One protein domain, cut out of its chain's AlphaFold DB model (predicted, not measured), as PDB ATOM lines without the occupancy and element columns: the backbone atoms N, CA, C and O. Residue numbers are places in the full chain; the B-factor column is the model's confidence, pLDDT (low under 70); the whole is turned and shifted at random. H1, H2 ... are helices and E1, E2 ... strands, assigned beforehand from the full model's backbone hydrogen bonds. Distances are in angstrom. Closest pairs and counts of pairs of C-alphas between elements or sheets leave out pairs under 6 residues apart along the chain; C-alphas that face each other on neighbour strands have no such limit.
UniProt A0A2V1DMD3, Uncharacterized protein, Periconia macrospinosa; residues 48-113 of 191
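What this domain is: This is residues 48 to 113 of the 191 residues of an uncharacterized protein of Periconia macrospinosa (UniProt A0A2V1DMD3). Two small lobes follow each other along the printed part: in the first, the short helix H1 packs on the strand hairpin E2 and E3, with E1 beside E3, and in the second, the short helix H2 packs on the strand hairpin E4 and E5. After the second lobe comes the longest helix, H3, whose residues 106 to 112 stick out from the body together with Ser 113. The printed part has 66 residues with three named helices and five named strands, in the order E1, H1, E2, E3, H2, E4, E5, H3. The two sheets, E2 - E3 and E4 - E5, are antiparallel, and the class is mixed, helices and strands. The whole is compact, with a radius of gyration of the C-alphas of 12.2 A and spans of 33 by 29 by 17 A.

Where its parts are: Begin at E1, residues 52 to 54, where C-alpha 52 stands at (33.405, 42.088, -42.478). Next come H1, residues 60 to 63, then E2, residues 66 to 69, 9.6 A long, and E3, residues 73 to 76, 9.3 A long. Find C-alpha 80 at (32.104, 29.206, -46.525); from there H2 runs through residues 80 to 85 over 8.5 A. E4 is residues 89 to 91 and E5 residues 97 to 99. H3, residues 102 to 112, runs 15.0 A to C-alpha 112 at (23.499, 43.718, -26.931).

How they stand to each other: Look first at E1, which pairs with no named strand; its residues 52 to 53 make a short antiparallel pairing with residues 48 to 49. Its closest C-alphas to E3 are those of Lys 52 and Leu 75, 5.5 A apart. The hairpin of E2 and E3 has N 67 and O 75 within hydrogen-bond range at 2.8 A. H1 and E3 have their closest C-alphas at Cys 61 and Cys 74, 5.7 A apart. Farther on, the hairpin of E4 and E5 has N 89 and O 99 within hydrogen-bond range at 2.8 A. The closest C-alphas of H2 and E4 are those of Lys 80 and Trp 90, 6.2 A apart; those of H2 and E5 are Cys 83 and Cys 98, 5.8 A. E3 is apart from E4 and E5, and H3 touches no helix. In H2 and H3 every O i to N i+4 pair is within hydrogen-bond range; H1 is too short for such a pair.

The domain as a whole: The two C-alphas farthest apart are those of Ala 93 and Ser 113, 33.7 A. The printed part has no cut, and the links between its named elements are tight. Read the B-factor column for the model's confidence: the mean pLDDT of the printed part is 72.0, and residues 48 to 53, 72, 95 to 96 and 100 to 113 are under 70.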
ATOM      1  N   MET A  48      29.434  39.520 -37.638       65.88
ATOM      2  CA  MET A  48      29.683  39.802 -39.040       65.88
ATOM      3  C   MET A  48      28.705  40.863 -39.548       65.88
ATOM      4  O   MET A  48      27.597  40.972 -39.028       65.88
ATOM      5  N   PHE A  49      29.099  41.660 -40.536       64.94
ATOM      6  CA  PHE A  49      28.211  42.555 -41.282       64.94
ATOM      7  C   PHE A  49      28.897  42.974 -42.584       64.94
ATOM      8  O   PHE A  49      30.081  43.295 -42.562       64.94
ATOM      9  N   ASP A  50      28.171  42.965 -43.706       66.94
ATOM     10  CA  ASP A  50      28.673  43.416 -45.019       66.94
ATOM     11  C   ASP A  50      30.046  42.835 -45.398       66.94
ATOM     12  O   ASP A  50      31.006  43.525 -45.740       66.94
ATOM     13  N   GLY A  51      30.180  41.528 -45.224       63.34
ATOM     14  CA  GLY A  51      31.410  40.848 -45.575       63.34
ATOM     15  C   GLY A  51      32.570  41.006 -44.571       63.34
ATOM     16  O   GLY A  51      33.661  40.495 -44.808       63.34
ATOM     17  N   LYS A  52      32.366  41.722 -43.458       69.81
ATOM     18  CA  LYS A  52      33.405  42.088 -42.478       69.81
ATOM     19  C   LYS A  52      33.095  41.516 -41.103       69.81
ATOM     20  O   LYS A  52      31.926  41.344 -40.757       69.81
ATOM     21  N   VAL A  53      34.130  41.247 -40.305       69.94
ATOM     22  CA  VAL A  53      33.983  40.756 -38.926       69.94
ATOM     23  C   VAL A  53      34.416  41.845 -37.944       69.94
ATOM     24  O   VAL A  53      35.524  42.377 -38.005       69.94
ATOM     25  N   TYR A  54      33.526  42.165 -37.018       70.75
ATOM     26  CA  TYR A  54      33.673  43.175 -35.979       70.75
ATOM     27  C   TYR A  54      33.772  42.510 -34.607       70.75
ATOM     28  O   TYR A  54      33.384  41.355 -34.437       70.75
ATOM     29  N   GLY A  55      34.292  43.234 -33.613       70.31
ATOM     30  CA  GLY A  55      34.427  42.720 -32.242       70.31
ATOM     31  C   GLY A  55      35.539  41.680 -32.059       70.31
ATOM     32  O   GLY A  55      35.611  41.047 -31.010       70.31
ATOM     33  N   LEU A  56      36.405  41.495 -33.062       74.06
ATOM     34  CA  LEU A  56      37.660  40.755 -32.920       74.06
ATOM     35  C   LEU A  56      38.733  41.655 -32.312       74.06
ATOM     36  O   LEU A  56      38.707  42.865 -32.506       74.06
ATOM     37  N   THR A  57      39.694  41.065 -31.613       78.38
ATOM     38  CA  THR A  57      40.905  41.760 -31.173       78.38
ATOM     39  C   THR A  57      41.996  41.686 -32.260       78.38
ATOM     40  O   THR A  57      41.956  40.782 -33.109       78.38
ATOM     41  N   PRO A  58      42.972  42.619 -32.275       81.69
ATOM     42  CA  PRO A  58      44.006  42.686 -33.316       81.69
ATOM     43  C   PRO A  58      44.831  41.403 -33.481       81.69
ATOM     44  O   PRO A  58      45.300  41.105 -34.572       81.69
ATOM     45  N   ASP A  59      44.996  40.636 -32.407       82.12
ATOM     46  CA  ASP A  59      45.721  39.365 -32.357       82.12
ATOM     47  C   ASP A  59      44.938  38.197 -32.980       82.12
ATOM     48  O   ASP A  59      45.536  37.298 -33.570       82.12
ATOM     49  N   ILE A  60      43.603  38.225 -32.913       80.12
ATOM     50  CA  ILE A  60      42.744  37.161 -33.459       80.12
ATOM     51  C   ILE A  60      42.493  37.369 -34.960       80.12
ATOM     52  O   ILE A  60      42.290  36.406 -35.700       80.12
ATOM     53  N   CYS A  61      42.535  38.615 -35.435       82.25
ATOM     54  CA  CYS A  61      42.224  38.953 -36.822       82.25
ATOM     55  C   CYS A  61      43.094  38.208 -37.868       82.25
ATOM     56  O   CYS A  61      42.519  37.566 -38.755       82.25
ATOM     57  N   PRO A  62      44.438  38.167 -37.747       83.00
ATOM     58  CA  PRO A  62      45.287  37.403 -38.663       83.00
ATOM     59  C   PRO A  62      45.059  35.891 -38.575       83.00
ATOM     60  O   PRO A  62      45.119  35.198 -39.589       83.00
ATOM     61  N   ALA A  63      44.749  35.373 -37.381       80.88
ATOM     62  CA  ALA A  63      44.465  33.951 -37.176       80.88
ATOM     63  C   ALA A  63      43.181  33.497 -37.894       80.88
ATOM     64  O   ALA A  63      43.036  32.326 -38.236       80.88
ATOM     65  N   MET A  64      42.268  34.435 -38.155       74.12
ATOM     66  CA  MET A  64      41.044  34.221 -38.928       74.12
ATOM     67  C   MET A  64      41.234  34.495 -40.428       74.12
ATOM     68  O   MET A  64      40.259  34.475 -41.173       74.12
ATOM     69  N   GLY A  65      42.468  34.742 -40.883       78.50
ATOM     70  CA  GLY A  65      42.780  35.040 -42.282       78.50
ATOM     71  C   GLY A  65      42.420  36.466 -42.709       78.50
ATOM     72  O   GLY A  65      42.230  36.711 -43.900       78.50
ATOM     73  N   GLY A  66      42.282  37.389 -41.752       81.44
ATOM     74  CA  GLY A  66      41.983  38.792 -42.013       81.44
ATOM     75  C   GLY A  66      43.162  39.744 -41.818       81.44
ATOM     76  O   GLY A  66      44.192  39.389 -41.248       81.44
ATOM     77  N   SER A  67      42.986  40.981 -42.278       83.69
ATOM     78  CA  SER A  67      43.896  42.103 -42.037       83.69
ATOM     79  C   SER A  67      43.248  43.113 -41.095       83.69
ATOM     80  O   SER A  67      42.082  43.471 -41.263       83.69
ATOM     81  N   TRP A  68      44.005  43.583 -40.104       83.81
ATOM     82  CA  TRP A  68      43.533  44.593 -39.160       83.81
ATOM     83  C   TRP A  68      43.643  45.999 -39.761       83.81
ATOM     84  O   TRP A  68      44.700  46.381 -40.263       83.81
ATOM     85  N   GLU A  69      42.563  46.772 -39.692       83.62
ATOM     86  CA  GLU A  69      42.504  48.177 -40.103       83.62
ATOM     87  C   GLU A  69      42.606  49.129 -38.895       83.62
ATOM     88  O   GLU A  69      42.187  48.779 -37.787       83.62
ATOM     89  N   PRO A  70      43.097  50.368 -39.096       77.44
ATOM     90  CA  PRO A  70      43.277  51.358 -38.027       77.44
ATOM     91  C   PRO A  70      41.980  51.763 -37.299       77.44
ATOM     92  O   PRO A  70      42.043  52.263 -36.180       77.44
ATOM     93  N   ASP A  71      40.810  51.485 -37.876       71.50
ATOM     94  CA  ASP A  71      39.491  51.781 -37.300       71.50
ATOM     95  C   ASP A  71      38.975  50.712 -36.310       71.50
ATOM     96  O   ASP A  71      37.776  50.654 -36.027       71.50
ATOM     97  N   ASN A  72      39.843  49.828 -35.806       68.31
ATOM     98  CA  ASN A  72      39.470  48.643 -35.019       68.31
ATOM     99  C   ASN A  72      38.537  47.677 -35.770       68.31
ATOM    100  O   ASN A  72      37.590  47.121 -35.204       68.31
ATOM    101  N   LYS A  73      38.792  47.498 -37.069       70.94
ATOM    102  CA  LYS A  73      38.029  46.600 -37.941       70.94
ATOM    103  C   LYS A  73      38.942  45.483 -38.427       70.94
ATOM    104  O   LYS A  73      40.089  45.733 -38.787       70.94
ATOM    105  N   CYS A  74      38.425  44.260 -38.463       78.25
ATOM    106  CA  CYS A  74      39.114  43.136 -39.076       78.25
ATOM    107  C   CYS A  74      38.492  42.845 -40.445       78.25
ATOM    108  O   CYS A  74      37.335  42.420 -40.544       78.25
ATOM    109  N   LEU A  75      39.258  43.068 -41.510       77.25
ATOM    110  CA  LEU A  75      38.875  42.662 -42.855       77.25
ATOM    111  C   LEU A  75      39.228  41.195 -43.048       77.25
ATOM    112  O   LEU A  75      40.375  40.869 -43.336       77.25
ATOM    113  N   VAL A  76      38.253  40.309 -42.878       77.69
ATOM    114  CA  VAL A  76      38.421  38.880 -43.154       77.69
ATOM    115  C   VAL A  76      37.921  38.590 -44.562       77.69
ATOM    116  O   VAL A  76      36.799  38.960 -44.899       77.69
ATOM    117  N   ASN A  77      38.721  37.891 -45.370       74.31
ATOM    118  CA  ASN A  77      38.211  37.308 -46.607       74.31
ATOM    119  C   ASN A  77      37.235  36.195 -46.241       74.31
ATOM    120  O   ASN A  77      37.634  35.128 -45.768       74.31
ATOM    121  N   LEU A  78      35.947  36.462 -46.427       74.44
ATOM    122  CA  LEU A  78      34.923  35.490 -46.102       74.44
ATOM    123  C   LEU A  78      35.029  34.266 -46.988       74.44
ATOM    124  O   LEU A  78      35.105  34.342 -48.211       74.44
ATOM    125  N   ASN A  79      34.979  33.121 -46.327       81.75
ATOM    126  CA  ASN A  79      34.820  31.837 -46.963       81.75
ATOM    127  C   ASN A  79      33.630  31.114 -46.328       81.75
ATOM    128  O   ASN A  79      33.103  31.515 -45.283       81.75
ATOM    129  N   LYS A  80      33.218  30.029 -46.979       82.62
ATOM    130  CA  LYS A  80      32.104  29.206 -46.525       82.62
ATOM    131  C   LYS A  80      32.307  28.697 -45.091       82.62
ATOM    132  O   LYS A  80      31.373  28.742 -44.304       82.62
ATOM    133  N   ASP A  81      33.523  28.301 -44.720       81.88
ATOM    134  CA  ASP A  81      33.812  27.744 -43.392       81.88
ATOM    135  C   ASP A  81      33.656  28.777 -42.262       81.88
ATOM    136  O   ASP A  81      33.149  28.467 -41.183       81.88
ATOM    137  N   LEU A  82      34.073  30.022 -42.505       76.88
ATOM    138  CA  LEU A  82      33.862  31.157 -41.607       76.88
ATOM    139  C   LEU A  82      32.381  31.517 -41.519       76.88
ATOM    140  O   LEU A  82      31.882  31.755 -40.421       76.88
ATOM    141  N   CYS A  83      31.682  31.516 -42.655       80.06
ATOM    142  CA  CYS A  83      30.245  31.755 -42.702       80.06
ATOM    143  C   CYS A  83      29.481  30.727 -41.859       80.06
ATOM    144  O   CYS A  83      28.735  31.101 -40.954       80.06
ATOM    145  N   ASP A  84      29.757  29.439 -42.073       81.00
ATOM    146  CA  ASP A  84      29.133  28.328 -41.355       81.00
ATOM    147  C   ASP A  84      29.460  28.382 -39.848       81.00
ATOM    148  O   ASP A  84      28.589  28.136 -39.011       81.00
ATOM    149  N   ARG A  85      30.688  28.782 -39.474       75.69
ATOM    150  CA  ARG A  85      31.111  28.949 -38.069       75.69
ATOM    151  C   ARG A  85      30.318  30.029 -37.334       75.69
ATOM    152  O   ARG A  85      30.021  29.860 -36.154       75.69
ATOM    153  N   TYR A  86      29.981  31.119 -38.018       71.88
ATOM    154  CA  TYR A  86      29.120  32.177 -37.480       71.88
ATOM    155  C   TYR A  86      27.636  31.938 -37.773       71.88
ATOM    156  O   TYR A  86      26.815  32.829 -37.563       71.88
ATOM    157  N   HIS A  87      27.286  30.725 -38.215       72.06
ATOM    158  CA  HIS A  87      25.934  30.311 -38.570       72.06
ATOM    159  C   HIS A  87      25.277  31.183 -39.657       72.06
ATOM    160  O   HIS A  87      24.051  31.228 -39.749       72.06
ATOM    161  N   GLY A  88      26.065  31.881 -40.471       73.38
ATOM    162  CA  GLY A  88      25.563  32.626 -41.615       73.38
ATOM    163  C   GLY A  88      25.046  31.701 -42.720       73.38
ATOM    164  O   GLY A  88      25.299  30.497 -42.737       73.38
ATOM    165  N   VAL A  89      24.306  32.277 -43.659       78.69
ATOM    166  CA  VAL A  89      23.835  31.618 -44.876       78.69
ATOM    167  C   VAL A  89      24.762  32.023 -46.013       78.69
ATOM    168  O   VAL A  89      24.795  33.186 -46.415       78.69
ATOM    169  N   TRP A  90      25.525  31.062 -46.527       82.25
ATOM    170  CA  TRP A  90      26.401  31.281 -47.673       82.25
ATOM    171  C   TRP A  90      25.593  31.321 -48.972       82.25
ATOM    172  O   TRP A  90      24.936  30.337 -49.318       82.25
ATOM    173  N   ASP A  91      25.677  32.428 -49.706       80.12
ATOM    174  CA  ASP A  91      25.065  32.584 -51.020       80.12
ATOM    175  C   ASP A  91      26.133  32.551 -52.130       80.12
ATOM    176  O   ASP A  91      26.813  33.553 -52.397       80.12
ATOM    177  N   PRO A  92      26.301  31.402 -52.810       77.31
ATOM    178  CA  PRO A  92      27.252  31.286 -53.905       77.31
ATOM    179  C   PRO A  92      26.814  32.053 -55.162       77.31
ATOM    180  O   PRO A  92      27.672  32.388 -55.976       77.31
ATOM    181  N   ALA A  93      25.519  32.353 -55.336       79.56
ATOM    182  CA  ALA A  93      25.014  33.059 -56.515       79.56
ATOM    183  C   ALA A  93      25.377  34.552 -56.492       79.56
ATOM    184  O   ALA A  93      25.581  35.152 -57.543       79.56
ATOM    185  N   ASN A  94      25.547  35.125 -55.297       71.38
ATOM    186  CA  ASN A  94      25.954  36.517 -55.085       71.38
ATOM    187  C   ASN A  94      27.474  36.683 -54.889       71.38
ATOM    188  O   ASN A  94      27.926  37.561 -54.157       71.38
ATOM    189  N   GLY A  95      28.280  35.824 -55.522       69.25
ATOM    190  CA  GLY A  95      29.742  35.919 -55.468       69.25
ATOM    191  C   GLY A  95      30.360  35.476 -54.138       69.25
ATOM    192  O   GLY A  95      31.480  35.874 -53.831       69.25
ATOM    193  N   GLY A  96      29.653  34.656 -53.351       66.75
ATOM    194  CA  GLY A  96      30.128  34.200 -52.041       66.75
ATOM    195  C   GLY A  96      29.818  35.179 -50.910       66.75
ATOM    196  O   GLY A  96      30.600  35.331 -49.974       66.75
ATOM    197  N   ALA A  97      28.679  35.865 -50.989       72.75
ATOM    198  CA  ALA A  97      28.205  36.681 -49.885       72.75
ATOM    199  C   ALA A  97      27.734  35.772 -48.740       72.75
ATOM    200  O   ALA A  97      26.937  34.858 -48.942       72.75
ATOM    201  N   CYS A  98      28.207  36.027 -47.521       73.88
ATOM    202  CA  CYS A  98      27.657  35.394 -46.328       73.88
ATOM    203  C   CYS A  98      26.590  36.318 -45.727       73.88
ATOM    204  O   CYS A  98      26.904  37.382 -45.188       73.88
ATOM    205  N   GLY A  99      25.324  35.933 -45.863       70.25
ATOM    206  CA  GLY A  99      24.191  36.617 -45.250       70.25
ATOM    207  C   GLY A  99      23.984  36.154 -43.811       70.25
ATOM    208  O   GLY A  99      24.283  35.020 -43.460       70.25
ATOM    209  N   ILE A 100      23.447  37.018 -42.960       66.81
ATOM    210  CA  ILE A 100      23.137  36.689 -41.564       66.81
ATOM    211  C   ILE A 100      21.622  36.673 -41.457       66.81
ATOM    212  O   ILE A 100      20.963  37.588 -41.960       66.81
ATOM    213  N   SER A 101      21.045  35.638 -40.848       63.72
ATOM    214  CA  SER A 101      19.587  35.567 -40.759       63.72
ATOM    215  C   SER A 101      19.051  36.686 -39.863       63.72
ATOM    216  O   SER A 101      19.687  37.101 -38.889       63.72
ATOM    217  N   TYR A 102      17.847  37.171 -40.162       61.62
ATOM    218  CA  TYR A 102      17.197  38.207 -39.355       61.62
ATOM    219  C   TYR A 102      17.089  37.807 -37.871       61.62
ATOM    220  O   TYR A 102      17.247  38.634 -36.975       61.62
ATOM    221  N   GLU A 103      16.912  36.517 -37.592       62.53
ATOM    222  CA  GLU A 103      16.869  35.974 -36.234       62.53
ATOM    223  C   GLU A 103      18.206  36.089 -35.492       62.53
ATOM    224  O   GLU A 103      18.221  36.298 -34.279       62.53
ATOM    225  N   GLN A 104      19.334  35.966 -36.192       62.75
ATOM    226  CA  GLN A 104      20.665  36.166 -35.613       62.75
ATOM    227  C   GLN A 104      20.943  37.633 -35.337       62.75
ATOM    228  O   GLN A 104      21.477  37.956 -34.278       62.75
ATOM    229  N   VAL A 105      20.501  38.523 -36.229       63.16
ATOM    230  CA  VAL A 105      20.520  39.967 -35.975       63.16
ATOM    231  C   VAL A 105      19.684  40.290 -34.738       63.16
ATOM    232  O   VAL A 105      20.146  41.012 -33.861       63.16
ATOM    233  N   GLN A 106      18.492  39.702 -34.599       62.31
ATOM    234  CA  GLN A 106      17.660  39.887 -33.410       62.31
ATOM    235  C   GLN A 106      18.282  39.292 -32.141       62.31
ATOM    236  O   GLN A 106      18.189  39.912 -31.084       62.31
ATOM    237  N   ARG A 107      18.923  38.118 -32.207       59.56
ATOM    238  CA  ARG A 107      19.632  37.532 -31.055       59.56
ATOM    239  C   ARG A 107      20.843  38.366 -30.655       59.56
ATOM    240  O   ARG A 107      21.021  38.591 -29.465       59.56
ATOM    241  N   GLY A 108      21.613  38.867 -31.618       55.84
ATOM    242  CA  GLY A 108      22.718  39.793 -31.381       55.84
ATOM    243  C   GLY A 108      22.235  41.106 -30.770       55.84
ATOM    244  O   GLY A 108      22.765  41.527 -29.750       55.84
ATOM    245  N   ALA A 109      21.160  41.685 -31.312       54.28
ATOM    246  CA  ALA A 109      20.540  42.904 -30.794       54.28
ATOM    247  C   ALA A 109      19.949  42.720 -29.386       54.28
ATOM    248  O   ALA A 109      20.037  43.615 -28.552       54.28
ATOM    249  N   ARG A 110      19.363  41.553 -29.086       54.66
ATOM    250  CA  ARG A 110      18.873  41.218 -27.739       54.66
ATOM    251  C   ARG A 110      20.023  40.951 -26.769       54.66
ATOM    252  O   ARG A 110      19.979  41.433 -25.644       54.66
ATOM    253  N   ALA A 111      21.081  40.268 -27.197       53.03
ATOM    254  CA  ALA A 111      22.287  40.086 -26.389       53.03
ATOM    255  C   ALA A 111      23.013  41.420 -26.125       53.03
ATOM    256  O   ALA A 111      23.592  41.608 -25.060       53.03
ATOM    257  N   SER A 112      22.929  42.374 -27.059       49.22
ATOM    258  CA  SER A 112      23.499  43.718 -26.931       49.22
ATOM    259  C   SER A 112      22.557  44.729 -26.268       49.22
ATOM    260  O   SER A 112      22.991  45.839 -25.944       49.22
ATOM    261  N   SER A 113      21.292  44.365 -26.019       44.31
ATOM    262  CA  SER A 113      20.268  45.247 -25.429       44.31
ATOM    263  C   SER A 113      20.471  45.563 -23.944       44.31
ATOM    264  O   SER A 113      19.644  46.233 -23.334       44.31
TER     265      SER A 113